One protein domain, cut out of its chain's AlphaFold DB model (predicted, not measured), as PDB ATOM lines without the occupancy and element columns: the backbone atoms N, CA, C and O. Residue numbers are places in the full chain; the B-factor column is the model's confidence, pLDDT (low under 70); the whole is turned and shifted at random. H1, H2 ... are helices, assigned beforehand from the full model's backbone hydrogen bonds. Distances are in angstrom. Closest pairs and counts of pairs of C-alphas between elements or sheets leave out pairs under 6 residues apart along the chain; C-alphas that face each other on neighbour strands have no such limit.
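Overview. This is residues 72 to 169 of the 169 residues of an uncharacterized protein of Sorangium cellulosum So0157-2 (UniProt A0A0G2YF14). Helices H2 and H3 form a hairpin, H4 crosses one side of it, H1 runs loosely across its open end, and the short H5 packs on the start of H2. The turn of the hairpin, residues 115 to 120, sticks out. The printed part has 98 residues with five named helices, H1 to H5 in order, and no named strand: all helix. It is compact, with a radius of gyration of the C-alphas of 12.7 A and spans of 37 by 28 by 24 A.

Arrangement. After residues 72 to 83 comes H1, residues 84 to 97, close but not clearly touching H2, residues 100 to 115: the C-alphas of Leu 95 and Val 103, their closest, are 6.1 A apart. H2, the hub, touches three helices. H3, residues 119 to 132, forms a hairpin with H2 at a shallow tilt of 22 degrees, closest at C-alphas Phe 113 and Asn 121, 5.1 A. H4, residues 140 to 152, touches H2 about perpendicular at 76 degrees, closest at C-alphas Leu 110 and Val 147, 5.9 A; H3 and H4 are near each other. H5, residues 160 to 167, touches H2 at 75 degrees, about perpendicular, closest at C-alphas Val 100 and Val 165, 6.1 A. H1 and H4 are apart. In all five helices every O i to N i+4 pair is within hydrogen-bond range.

Along the chain. H1 begins at C-alpha 84 (10.892, 30.998, 13.484) and is 19.8 A long; H2 is 22.8 A, H3 20.0 A and H4 16.5 A. H5 ends at C-alpha 167 (27.385, 46.313, 35.128).

Size, cuts and confidence. The C-alphas farthest apart, Asp 81 and Trp 169, are 38.3 A apart. The printed part has no cut and no long link between helices. Residues 72 to 74, 79 to 85 and 165 to 169 are under pLDDT 70.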
ATOM      1  N   PRO A  72       6.851  35.944  23.794       58.06
ATOM      2  CA  PRO A  72       5.672  36.543  23.192       58.06
ATOM      3  C   PRO A  72       6.027  36.819  21.725       58.06
ATOM      4  O   PRO A  72       7.017  37.483  21.415       58.06
ATOM      5  N   ARG A  73       5.301  36.181  20.807       66.19
ATOM      6  CA  ARG A  73       5.568  36.324  19.376       66.19
ATOM      7  C   ARG A  73       5.294  37.767  18.926       66.19
ATOM      8  O   ARG A  73       4.361  38.364  19.458       66.19
ATOM      9  N   PRO A  74       5.974  38.244  17.872       68.19
ATOM     10  CA  PRO A  74       7.228  37.741  17.299       68.19
ATOM     11  C   PRO A  74       8.442  38.505  17.868       68.19
ATOM     12  O   PRO A  74       8.418  39.718  17.879       68.19
ATOM     13  N   MET A  75       9.525  37.839  18.293       74.31
ATOM     14  CA  MET A  75      10.800  38.500  18.682       74.31
ATOM     15  C   MET A  75      11.933  38.298  17.664       74.31
ATOM     16  O   MET A  75      13.065  38.712  17.891       74.31
ATOM     17  N   SER A  76      11.652  37.614  16.559       75.50
ATOM     18  CA  SER A  76      12.639  37.199  15.565       75.50
ATOM     19  C   SER A  76      12.384  37.854  14.204       75.50
ATOM     20  O   SER A  76      11.237  38.212  13.925       75.50
ATOM     21  N   PRO A  77      13.415  37.976  13.343       77.75
ATOM     22  CA  PRO A  77      13.285  38.526  11.993       77.75
ATOM     23  C   PRO A  77      12.132  37.929  11.166       77.75
ATOM     24  O   PRO A  77      11.811  36.748  11.294       77.75
ATOM     25  N   VAL A  78      11.559  38.741  10.270       71.56
ATOM     26  CA  VAL A  78      10.408  38.427   9.396       71.56
ATOM     27  C   VAL A  78      10.731  37.349   8.352       71.56
ATOM     28  O   VAL A  78       9.872  36.537   8.023       71.56
ATOM     29  N   GLN A  79      11.959  37.318   7.833       56.75
ATOM     30  CA  GLN A  79      12.394  36.337   6.834       56.75
ATOM     31  C   GLN A  79      12.984  35.105   7.525       56.75
ATOM     32  O   GLN A  79      14.171  35.060   7.837       56.75
ATOM     33  N   ALA A  80      12.148  34.102   7.771       52.72
ATOM     34  CA  ALA A  80      12.604  32.760   8.100       52.72
ATOM     35  C   ALA A  80      11.754  31.754   7.322       52.72
ATOM     36  O   ALA A  80      10.841  31.145   7.876       52.72
ATOM     37  N   ASP A  81      12.066  31.594   6.032       52.88
ATOM     38  CA  ASP A  81      11.634  30.424   5.253       52.88
ATOM     39  C   ASP A  81      12.129  29.118   5.918       52.88
ATOM     40  O   ASP A  81      11.470  28.086   5.838       52.88
ATOM     41  N   ASP A  82      13.195  29.207   6.726       48.50
ATOM     42  CA  ASP A  82      13.637  28.192   7.681       48.50
ATOM     43  C   ASP A  82      13.226  28.571   9.119       48.50
ATOM     44  O   ASP A  82      14.018  29.121   9.879       48.50
ATOM     45  N   GLY A  83      11.969  28.310   9.496       59.66
ATOM     46  CA  GLY A  83      11.469  28.178  10.877       59.66
ATOM     47  C   GLY A  83      11.800  29.292  11.895       59.66
ATOM     48  O   GLY A  83      12.929  29.448  12.349       59.66
ATOM     49  N   ALA A  84      10.776  29.963  12.437       64.19
ATOM     50  CA  ALA A  84      10.892  30.998  13.484       64.19
ATOM     51  C   ALA A  84      11.820  30.665  14.683       64.19
ATOM     52  O   ALA A  84      12.358  31.574  15.316       64.19
ATOM     53  N   ALA A  85      12.024  29.379  14.992       67.25
ATOM     54  CA  ALA A  85      12.956  28.912  16.018       67.25
ATOM     55  C   ALA A  85      14.435  29.185  15.675       67.25
ATOM     56  O   ALA A  85      15.182  29.628  16.547       67.25
ATOM     57  N   LEU A  86      14.850  28.984  14.420       71.38
ATOM     58  CA  LEU A  86      16.222  29.241  13.973       71.38
ATOM     59  C   LEU A  86      16.532  30.740  14.009       71.38
ATOM     60  O   LEU A  86      17.578  31.153  14.507       71.38
ATOM     61  N   ALA A  87      15.591  31.567  13.552       71.88
ATOM     62  CA  ALA A  87      15.719  33.020  13.589       71.88
ATOM     63  C   ALA A  87      15.799  33.563  15.028       71.88
ATOM     64  O   ALA A  87      16.652  34.400  15.325       71.88
ATOM     65  N   ALA A  88      14.968  33.048  15.941       75.12
ATOM     66  CA  ALA A  88      15.053  33.386  17.362       75.12
ATOM     67  C   ALA A  88      16.397  32.959  17.967       75.12
ATOM     68  O   ALA A  88      17.002  33.709  18.728       75.12
ATOM     69  N   ARG A  89      16.911  31.780  17.600       76.25
ATOM     70  CA  ARG A  89      18.212  31.317  18.082       76.25
ATOM     71  C   ARG A  89      19.375  32.149  17.556       76.25
ATOM     72  O   ARG A  89      20.259  32.456  18.341       76.25
ATOM     73  N   ARG A  90      19.372  32.558  16.284       78.00
ATOM     74  CA  ARG A  90      20.388  33.479  15.737       78.00
ATOM     75  C   ARG A  90      20.398  34.811  16.479       78.00
ATOM     76  O   ARG A  90      21.469  35.328  16.777       78.00
ATOM     77  N   TYR A  91      19.219  35.326  16.827       82.44
ATOM     78  CA  TYR A  91      19.102  36.518  17.662       82.44
ATOM     79  C   TYR A  91      19.726  36.316  19.045       82.44
ATOM     80  O   TYR A  91      20.604  37.081  19.439       82.44
ATOM     81  N   TRP A  92      19.355  35.248  19.752       83.06
ATOM     82  CA  TRP A  92      19.936  34.953  21.063       83.06
ATOM     83  C   TRP A  92      21.437  34.671  21.001       83.06
ATOM     84  O   TRP A  92      22.178  35.130  21.862       83.06
ATOM     85  N   HIS A  93      21.907  33.996  19.956       85.44
ATOM     86  CA  HIS A  93      23.328  33.802  19.699       85.44
ATOM     87  C   HIS A  93      24.054  35.143  19.546       85.44
ATOM     88  O   HIS A  93      25.070  35.359  20.201       85.44
ATOM     89  N   ALA A  94      23.522  36.063  18.735       83.12
ATOM     90  CA  ALA A  94      24.104  37.390  18.544       83.12
ATOM     91  C   ALA A  94      24.114  38.220  19.837       83.12
ATOM     92  O   ALA A  94      25.061  38.961  20.073       83.12
ATOM     93  N   LEU A  95      23.103  38.082  20.700       84.25
ATOM     94  CA  LEU A  95      23.086  38.764  21.997       84.25
ATOM     95  C   LEU A  95      24.079  38.188  23.005       84.25
ATOM     96  O   LEU A  95      24.675  38.937  23.769       84.25
ATOM     97  N   VAL A  96      24.221  36.865  23.050       83.44
ATOM     98  CA  VAL A  96      25.057  36.205  24.060       83.44
ATOM     99  C   VAL A  96      26.531  36.201  23.661       83.44
ATOM    100  O   VAL A  96      27.397  36.344  24.519       83.44
ATOM    101  N   PHE A  97      26.817  36.019  22.373       82.81
ATOM    102  CA  PHE A  97      28.176  35.854  21.850       82.81
ATOM    103  C   PHE A  97      28.641  37.015  20.965       82.81
ATOM    104  O   PHE A  97      29.759  36.977  20.453       82.81
ATOM    105  N   GLY A  98      27.800  38.030  20.757       78.69
ATOM    106  CA  GLY A  98      28.190  39.257  20.068       78.69
ATOM    107  C   GLY A  98      29.114  40.140  20.906       78.69
ATOM    108  O   GLY A  98      29.426  39.853  22.062       78.69
ATOM    109  N   GLY A  99      29.556  41.253  20.316       81.25
ATOM    110  CA  GLY A  99      30.340  42.246  21.046       81.25
ATOM    111  C   GLY A  99      29.491  42.935  22.117       81.25
ATOM    112  O   GLY A  99      28.417  43.448  21.805       81.25
ATOM    113  N   VAL A 100      29.989  43.000  23.357       81.88
ATOM    114  CA  VAL A 100      29.301  43.650  24.495       81.88
ATOM    115  C   VAL A 100      28.841  45.069  24.139       81.88
ATOM    116  O   VAL A 100      27.715  45.454  24.450       81.88
ATOM    117  N   ASP A 101      29.666  45.823  23.409       85.44
ATOM    118  CA  ASP A 101      29.336  47.183  22.973       85.44
ATOM    119  C   ASP A 101      28.154  47.234  21.993       85.44
ATOM    120  O   ASP A 101      27.347  48.157  22.062       85.44
ATOM    121  N   GLN A 102      28.001  46.235  21.118       86.94
ATOM    122  CA  GLN A 102      26.871  46.164  20.182       86.94
ATOM    123  C   GLN A 102      25.563  45.863  20.914       86.94
ATOM    124  O   GLN A 102      24.535  46.464  20.616       86.94
ATOM    125  N   VAL A 103      25.599  44.962  21.900       86.25
ATOM    126  CA  VAL A 103      24.421  44.642  22.718       86.25
ATOM    127  C   VAL A 103      24.014  45.845  23.571       86.25
ATOM    128  O   VAL A 103      22.826  46.143  23.697       86.25
ATOM    129  N   ARG A 104      24.995  46.593  24.089       86.38
ATOM    130  CA  ARG A 104      24.760  47.850  24.806       86.38
ATOM    131  C   ARG A 104      24.154  48.930  23.904       86.38
ATOM    132  O   ARG A 104      23.182  49.570  24.302       86.38
ATOM    133  N   ASP A 105      24.690  49.123  22.697       91.00
ATOM    134  CA  ASP A 105      24.133  50.070  21.718       91.00
ATOM    135  C   ASP A 105      22.694  49.674  21.345       91.00
ATOM    136  O   ASP A 105      21.793  50.513  21.335       91.00
ATOM    137  N   LEU A 106      22.425  48.374  21.168       91.00
ATOM    138  CA  LEU A 106      21.074  47.876  20.911       91.00
ATOM    139  C   LEU A 106      20.123  48.221  22.053       91.00
ATOM    140  O   LEU A 106      19.027  48.725  21.802       91.00
ATOM    141  N   TRP A 107      20.542  48.001  23.296       88.62
ATOM    142  CA  TRP A 107      19.738  48.356  24.458       88.62
ATOM    143  C   TRP A 107      19.440  49.860  24.524       88.62
ATOM    144  O   TRP A 107      18.280  50.243  24.691       88.62
ATOM    145  N   SER A 108      20.446  50.715  24.311       91.12
ATOM    146  CA  SER A 108      20.263  52.171  24.297       91.12
ATOM    147  C   SER A 108      19.293  52.614  23.196       91.12
ATOM    148  O   SER A 108      18.378  53.391  23.462       91.12
ATOM    149  N   ARG A 109      19.432  52.088  21.973       94.75
ATOM    150  CA  ARG A 109      18.527  52.413  20.858       94.75
ATOM    151  C   ARG A 109      17.103  51.914  21.104       94.75
ATOM    152  O   ARG A 109      16.147  52.598  20.743       94.75
ATOM    153  N   LEU A 110      16.938  50.750  21.738       92.81
ATOM    154  CA  LEU A 110      15.623  50.241  22.139       92.81
ATOM    155  C   LEU A 110      14.976  51.126  23.211       92.81
ATOM    156  O   LEU A 110      13.764  51.327  23.165       92.81
ATOM    157  N   HIS A 111      15.758  51.688  24.137       92.81
ATOM    158  CA  HIS A 111      15.281  52.676  25.107       92.81
ATOM    159  C   HIS A 111      14.838  53.982  24.434       92.81
ATOM    160  O   HIS A 111      13.725  54.444  24.699       92.81
ATOM    161  N   ASP A 112      15.646  54.533  23.524       94.88
ATOM    162  CA  ASP A 112      15.292  55.725  22.737       94.88
ATOM    163  C   ASP A 112      13.995  55.497  21.948       94.88
ATOM    164  O   ASP A 112      13.080  56.324  21.962       94.88
ATOM    165  N   PHE A 113      13.886  54.339  21.289       94.81
ATOM    166  CA  PHE A 113      12.698  53.964  20.533       94.81
ATOM    167  C   PHE A 113      11.479  53.764  21.438       94.81
ATOM    168  O   PHE A 113      10.385  54.213  21.103       94.81
ATOM    169  N   ALA A 114      11.648  53.140  22.606       93.44
ATOM    170  CA  ALA A 114      10.577  52.974  23.582       93.44
ATOM    171  C   ALA A 114      10.057  54.321  24.111       93.44
ATOM    172  O   ALA A 114       8.852  54.440  24.347       93.44
ATOM    173  N   ALA A 115      10.946  55.305  24.281       94.44
ATOM    174  CA  ALA A 115      10.612  56.651  24.738       94.44
ATOM    175  C   ALA A 115       9.937  57.490  23.642       94.44
ATOM    176  O   ALA A 115       8.941  58.163  23.908       94.44
ATOM    177  N   VAL A 116      10.450  57.438  22.406       95.56
ATOM    178  CA  VAL A 116       9.931  58.199  21.260       95.56
ATOM    179  C   VAL A 116       9.824  57.300  20.029       95.56
ATOM    180  O   VAL A 116      10.820  56.939  19.396       95.56
ATOM    181  N   ARG A 117       8.582  56.989  19.640       93.56
ATOM    182  CA  ARG A 117       8.240  56.125  18.498       93.56
ATOM    183  C   ARG A 117       8.310  56.880  17.165       93.56
ATOM    184  O   ARG A 117       7.292  57.125  16.528       93.56
ATOM    185  N   SER A 118       9.517  57.280  16.761       95.75
ATOM    186  CA  SER A 118       9.778  57.972  15.489       95.75
ATOM    187  C   SER A 118      10.350  57.038  14.416       95.75
ATOM    188  O   SER A 118      10.959  56.010  14.721       95.75
ATOM    189  N   ALA A 119      10.199  57.421  13.142       96.00
ATOM    190  CA  ALA A 119      10.811  56.712  12.014       96.00
ATOM    191  C   ALA A 119      12.349  56.698  12.095       96.00
ATOM    192  O   ALA A 119      12.978  55.717  11.707       96.00
ATOM    193  N   GLU A 120      12.944  57.757  12.646       97.12
ATOM    194  CA  GLU A 120      14.385  57.863  12.880       97.12
ATOM    195  C   GLU A 120      14.866  56.847  13.924       97.12
ATOM    196  O   GLU A 120      15.757  56.048  13.642       97.12
ATOM    197  N   ASN A 121      14.234  56.805  15.103       96.75
ATOM    198  CA  ASN A 121      14.597  55.845  16.150       96.75
ATOM    199  C   ASN A 121      14.366  54.404  15.693       96.75
ATOM    200  O   ASN A 121      15.194  53.529  15.946       96.75
ATOM    201  N   ARG A 122      13.278  54.166  14.951       96.44
ATOM    202  CA  ARG A 122      13.023  52.881  14.298       96.44
ATOM    203  C   ARG A 122      14.175  52.489  13.371       96.44
ATOM    204  O   ARG A 122      14.675  51.372  13.470       96.44
ATOM    205  N   ALA A 123      14.603  53.389  12.483       96.75
ATOM    206  CA  ALA A 123      15.690  53.127  11.542       96.75
ATOM    207  C   ALA A 123      17.006  52.810  12.265       96.75
ATOM    208  O   ALA A 123      17.665  51.840  11.902       96.75
ATOM    209  N   ARG A 124      17.334  53.548  13.335       97.12
ATOM    210  CA  ARG A 124      18.526  53.300  14.166       97.12
ATOM    211  C   ARG A 124      18.518  51.904  14.794       97.12
ATOM    212  O   ARG A 124      19.557  51.247  14.802       97.12
ATOM    213  N   VAL A 125      17.385  51.444  15.330       95.50
ATOM    214  CA  VAL A 125      17.274  50.088  15.901       95.50
ATOM    215  C   VAL A 125      17.434  49.028  14.809       95.50
ATOM    216  O   VAL A 125      18.224  48.100  14.962       95.50
ATOM    217  N   VAL A 126      16.711  49.176  13.694       95.25
ATOM    218  CA  VAL A 126      16.745  48.208  12.585       95.25
ATOM    219  C   VAL A 126      18.138  48.110  11.967       95.25
ATOM    220  O   VAL A 126      18.606  47.003  11.723       95.25
ATOM    221  N   GLU A 127      18.815  49.240  11.754       95.31
ATOM    222  CA  GLU A 127      20.187  49.288  11.242       95.31
ATOM    223  C   GLU A 127      21.122  48.403  12.076       95.31
ATOM    224  O   GLU A 127      21.811  47.539  11.533       95.31
ATOM    225  N   LEU A 128      21.102  48.563  13.402       94.12
ATOM    226  CA  LEU A 128      21.962  47.781  14.283       94.12
ATOM    227  C   LEU A 128      21.575  46.298  14.308       94.12
ATOM    228  O   LEU A 128      22.453  45.440  14.281       94.12
ATOM    229  N   LEU A 129      20.280  45.974  14.298       91.56
ATOM    230  CA  LEU A 129      19.828  44.582  14.229       91.56
ATOM    231  C   LEU A 129      20.269  43.887  12.931       91.56
ATOM    232  O   LEU A 129      20.611  42.706  12.962       91.56
ATOM    233  N   VAL A 130      20.313  44.607  11.805       91.38
ATOM    234  CA  VAL A 130      20.843  44.093  10.530       91.38
ATOM    235  C   VAL A 130      22.359  43.902  10.591       91.38
ATOM    236  O   VAL A 130      22.865  42.933  10.035       91.38
ATOM    237  N   ILE A 131      23.092  44.773  11.290       90.56
ATOM    238  CA  ILE A 131      24.535  44.593  11.527       90.56
ATOM    239  C   ILE A 131      24.791  43.349  12.388       90.56
ATOM    240  O   ILE A 131      25.656  42.540  12.060       90.56
ATOM    241  N   MET A 132      24.032  43.182  13.475       87.50
ATOM    242  CA  MET A 132      24.159  42.038  14.386       87.50
ATOM    243  C   MET A 132      23.708  40.725  13.737       87.50
ATOM    244  O   MET A 132      24.238  39.662  14.057       87.50
ATOM    245  N   ILE A 133      22.728  40.788  12.832       86.31
ATOM    246  CA  ILE A 133      22.176  39.636  12.119       86.31
ATOM    247  C   ILE A 133      22.059  39.988  10.628       86.31
ATOM    248  O   ILE A 133      20.984  40.399  10.169       86.31
ATOM    249  N   PRO A 134      23.148  39.832   9.856       85.62
ATOM    250  CA  PRO A 134      23.165  40.158   8.434       85.62
ATOM    251  C   PRO A 134      22.060  39.444   7.651       85.62
ATOM    252  O   PRO A 134      21.808  38.255   7.847       85.62
ATOM    253  N   GLY A 135      21.395  40.182   6.759       82.38
ATOM    254  CA  GLY A 135      20.291  39.665   5.942       82.38
ATOM    255  C   GLY A 135      18.955  39.514   6.679       82.38
ATOM    256  O   GLY A 135      18.013  38.968   6.113       82.38
ATOM    257  N   SER A 136      18.844  39.983   7.926       85.81
ATOM    258  CA  SER A 136      17.574  39.997   8.656       85.81
ATOM    259  C   SER A 136      16.647  41.140   8.221       85.81
ATOM    260  O   SER A 136      17.091  42.203   7.794       85.81
ATOM    261  N   THR A 137      15.337  40.931   8.371       87.50
ATOM    262  CA  THR A 137      14.300  41.958   8.174       87.50
ATOM    263  C   THR A 137      13.459  42.075   9.442       87.50
ATOM    264  O   THR A 137      13.084  41.052  10.013       87.50
ATOM    265  N   TRP A 138      13.126  43.295   9.869       89.38
ATOM    266  CA  TRP A 138      12.438  43.559  11.139       89.38
ATOM    267  C   TRP A 138      11.192  44.433  10.946       89.38
ATOM    268  O   TRP A 138      11.266  45.527  10.378       89.38
ATOM    269  N   GLY A 139      10.049  43.929  11.416       89.50
ATOM    270  CA  GLY A 139       8.770  44.635  11.448       89.50
ATOM    271  C   GLY A 139       8.492  45.269  12.809       89.50
ATOM    272  O   GLY A 139       9.208  45.031  13.782       89.50
ATOM    273  N   ASP A 140       7.443  46.083  12.875       89.56
ATOM    274  CA  ASP A 140       7.124  46.861  14.078       89.56
ATOM    275  C   ASP A 140       6.711  45.961  15.249       89.56
ATOM    276  O   ASP A 140       7.183  46.171  16.366       89.56
ATOM    277  N   ASP A 141       5.961  44.887  14.978       87.75
ATOM    278  CA  ASP A 141       5.603  43.873  15.978       87.75
ATOM    279  C   ASP A 141       6.846  43.258  16.639       87.75
ATOM    280  O   ASP A 141       6.874  43.047  17.853       87.75
ATOM    281  N   GLN A 142       7.901  43.003  15.852       88.19
ATOM    282  CA  GLN A 142       9.163  42.501  16.387       88.19
ATOM    283  C   GLN A 142       9.848  43.518  17.282       88.19
ATOM    284  O   GLN A 142      10.288  43.177  18.379       88.19
ATOM    285  N   LEU A 143       9.931  44.768  16.832       90.38
ATOM    286  CA  LEU A 143      10.561  45.824  17.615       90.38
ATOM    287  C   LEU A 143       9.806  46.069  18.930       90.38
ATOM    288  O   LEU A 143      10.431  46.300  19.963       90.38
ATOM    289  N   ASP A 144       8.479  45.960  18.928       88.62
ATOM    290  CA  ASP A 144       7.669  46.080  20.139       88.62
ATOM    291  C   ASP A 144       7.848  44.913  21.110       88.62
ATOM    292  O   ASP A 144       7.911  45.124  22.330       88.62
ATOM    293  N   ALA A 145       8.001  43.693  20.600       85.75
ATOM    294  CA  ALA A 145       8.341  42.546  21.430       85.75
ATOM    295  C   ALA A 145       9.748  42.698  22.045       85.75
ATOM    296  O   ALA A 145       9.923  42.467  23.245       85.75
ATOM    297  N   LEU A 146      10.721  43.185  21.264       87.19
ATOM    298  CA  LEU A 146      12.071  43.493  21.744       87.19
ATOM    299  C   LEU A 146      12.070  44.569  22.832       87.19
ATOM    300  O   LEU A 146      12.732  44.395  23.855       87.19
ATOM    301  N   VAL A 147      11.303  45.649  22.659       88.44
ATOM    302  CA  VAL A 147      11.124  46.681  23.695       88.44
ATOM    303  C   VAL A 147      10.488  46.083  24.947       88.44
ATOM    304  O   VAL A 147      10.929  46.354  26.063       88.44
ATOM    305  N   THR A 148       9.462  45.249  24.792       86.12
ATOM    306  CA  THR A 148       8.773  44.637  25.934       86.12
ATOM    307  C   THR A 148       9.740  43.834  26.797       86.12
ATOM    308  O   THR A 148       9.766  44.029  28.009       86.12
ATOM    309  N   ILE A 149      10.581  43.002  26.186       80.50
ATOM    310  CA  ILE A 149      11.491  42.128  26.932       80.50
ATOM    311  C   ILE A 149      12.764  42.844  27.385       80.50
ATOM    312  O   ILE A 149      13.172  42.681  28.529       80.50
ATOM    313  N   SER A 150      13.362  43.682  26.541       79.38
ATOM    314  CA  SER A 150      14.665  44.301  26.839       79.38
ATOM    315  C   SER A 150      14.556  45.542  27.730       79.38
ATOM    316  O   SER A 150      15.504  45.890  28.430       79.38
ATOM    317  N   VAL A 151      13.411  46.235  27.704       82.94
ATOM    318  CA  VAL A 151      13.215  47.506  28.422       82.94
ATOM    319  C   VAL A 151      12.270  47.337  29.609       82.94
ATOM    320  O   VAL A 151      12.577  47.788  30.716       82.94
ATOM    321  N   ARG A 152      11.109  46.707  29.385       81.12
ATOM    322  CA  ARG A 152       9.991  46.705  30.347       81.12
ATOM    323  C   ARG A 152       9.994  45.505  31.293       81.12
ATOM    324  O   ARG A 152       9.441  45.599  32.385       81.12
ATOM    325  N   ASP A 153      10.594  44.390  30.890       82.75
ATOM    326  CA  ASP A 153      10.585  43.146  31.654       82.75
ATOM    327  C   ASP A 153      11.788  43.052  32.596       82.75
ATOM    328  O   ASP A 153      12.920  42.797  32.188       82.75
ATOM    329  N   THR A 154      11.550  43.237  33.894       80.44
ATOM    330  CA  THR A 154      12.610  43.131  34.906       80.44
ATOM    331  C   THR A 154      13.133  41.709  35.064       80.44
ATOM    332  O   THR A 154      14.274  41.536  35.475       80.44
ATOM    333  N   VAL A 155      12.341  40.691  34.706       81.62
ATOM    334  CA  VAL A 155      12.764  39.290  34.806       81.62
ATOM    335  C   VAL A 155      13.868  39.007  33.799       81.62
ATOM    336  O   VAL A 155      14.807  38.301  34.124       81.62
ATOM    337  N   PHE A 156      13.814  39.596  32.605       79.62
ATOM    338  CA  PHE A 156      14.870  39.417  31.610       79.62
ATOM    339  C   PHE A 156      16.233  39.937  32.100       79.62
ATOM    340  O   PHE A 156      17.269  39.392  31.722       79.62
ATOM    341  N   ARG A 157      16.227  40.922  33.013       80.00
ATOM    342  CA  ARG A 157      17.449  41.476  33.596       80.00
ATOM    343  C   ARG A 157      18.207  40.504  34.487       80.00
ATOM    344  O   ARG A 157      19.393  40.700  34.643       80.00
ATOM    345  N   SER A 158      17.571  39.461  35.026       83.44
ATOM    346  CA  SER A 158      18.260  38.504  35.905       83.44
ATOM    347  C   SER A 158      19.240  37.582  35.170       83.44
ATOM    348  O   SER A 158      19.970  36.812  35.798       83.44
ATOM    349  N   LEU A 159      19.242  37.587  33.834       84.81
ATOM    350  CA  LEU A 159      20.146  36.755  33.049       84.81
ATOM    351  C   LEU A 159      21.566  37.315  33.134       84.81
ATOM    352  O   LEU A 159      21.810  38.462  32.795       84.81
ATOM    353  N   ALA A 160      22.532  36.474  33.495       75.19
ATOM    354  CA  ALA A 160      23.898  36.927  33.765       75.19
ATOM    355  C   ALA A 160      24.608  37.597  32.573       75.19
ATOM    356  O   ALA A 160      25.450  38.471  32.767       75.19
ATOM    357  N   TRP A 161      24.293  37.202  31.331       79.38
ATOM    358  CA  TRP A 161      24.823  37.908  30.153       79.38
ATOM    359  C   TRP A 161      24.285  39.343  30.081       79.38
ATOM    360  O   TRP A 161      24.965  40.234  29.587       79.38
ATOM    361  N   TRP A 162      23.067  39.567  30.572       77.12
ATOM    362  CA  TRP A 162      22.439  40.876  30.630       77.12
ATOM    363  C   TRP A 162      23.039  41.714  31.753       77.12
ATOM    364  O   TRP A 162      23.373  42.872  31.521       77.12
ATOM    365  N   ASP A 163      23.274  41.104  32.919       76.44
ATOM    366  CA  ASP A 163      24.028  41.731  34.010       76.44
ATOM    367  C   ASP A 163      25.410  42.182  33.522       76.44
ATOM    368  O   ASP A 163      25.803  43.315  33.746       76.44
ATOM    369  N   THR A 164      26.109  41.355  32.736       71.56
ATOM    370  CA  THR A 164      27.422  41.715  32.158       71.56
ATOM    371  C   THR A 164      27.347  42.945  31.240       71.56
ATOM    372  O   THR A 164      28.267  43.761  31.209       71.56
ATOM    373  N   VAL A 165      26.254  43.101  30.486       67.06
ATOM    374  CA  VAL A 165      26.022  44.284  29.637       67.06
ATOM    375  C   VAL A 165      25.708  45.521  30.487       67.06
ATOM    376  O   VAL A 165      26.122  46.623  30.118       67.06
ATOM    377  N   HIS A 166      25.003  45.341  31.609       62.44
ATOM    378  CA  HIS A 166      24.528  46.409  32.488       62.44
ATOM    379  C   HIS A 166      25.576  46.891  33.509       62.44
ATOM    380  O   HIS A 166      25.678  48.090  33.729       62.44
ATOM    381  N   ASP A 167      26.365  45.997  34.109       61.56
ATOM    382  CA  ASP A 167      27.385  46.313  35.128       61.56
ATOM    383  C   ASP A 167      28.601  47.054  34.553       61.56
ATOM    384  O   ASP A 167      29.382  47.663  35.281       61.56
ATOM    385  N   ALA A 168      28.779  47.018  33.235       53.50
ATOM    386  CA  ALA A 168      29.820  47.757  32.530       53.50
ATOM    387  C   ALA A 168      29.445  49.238  32.265       53.50
ATOM    388  O   ALA A 168      29.959  49.831  31.310       53.50
ATOM    389  N   TRP A 169      28.539  49.811  33.065       45.22
ATOM    390  CA  TRP A 169      27.971  51.163  32.970       45.22
ATOM    391  C   TRP A 169      27.979  51.846  34.341       45.22
ATOM    392  O   TRP A 169      28.233  53.072  34.376       45.22
TER     393      TRP A 169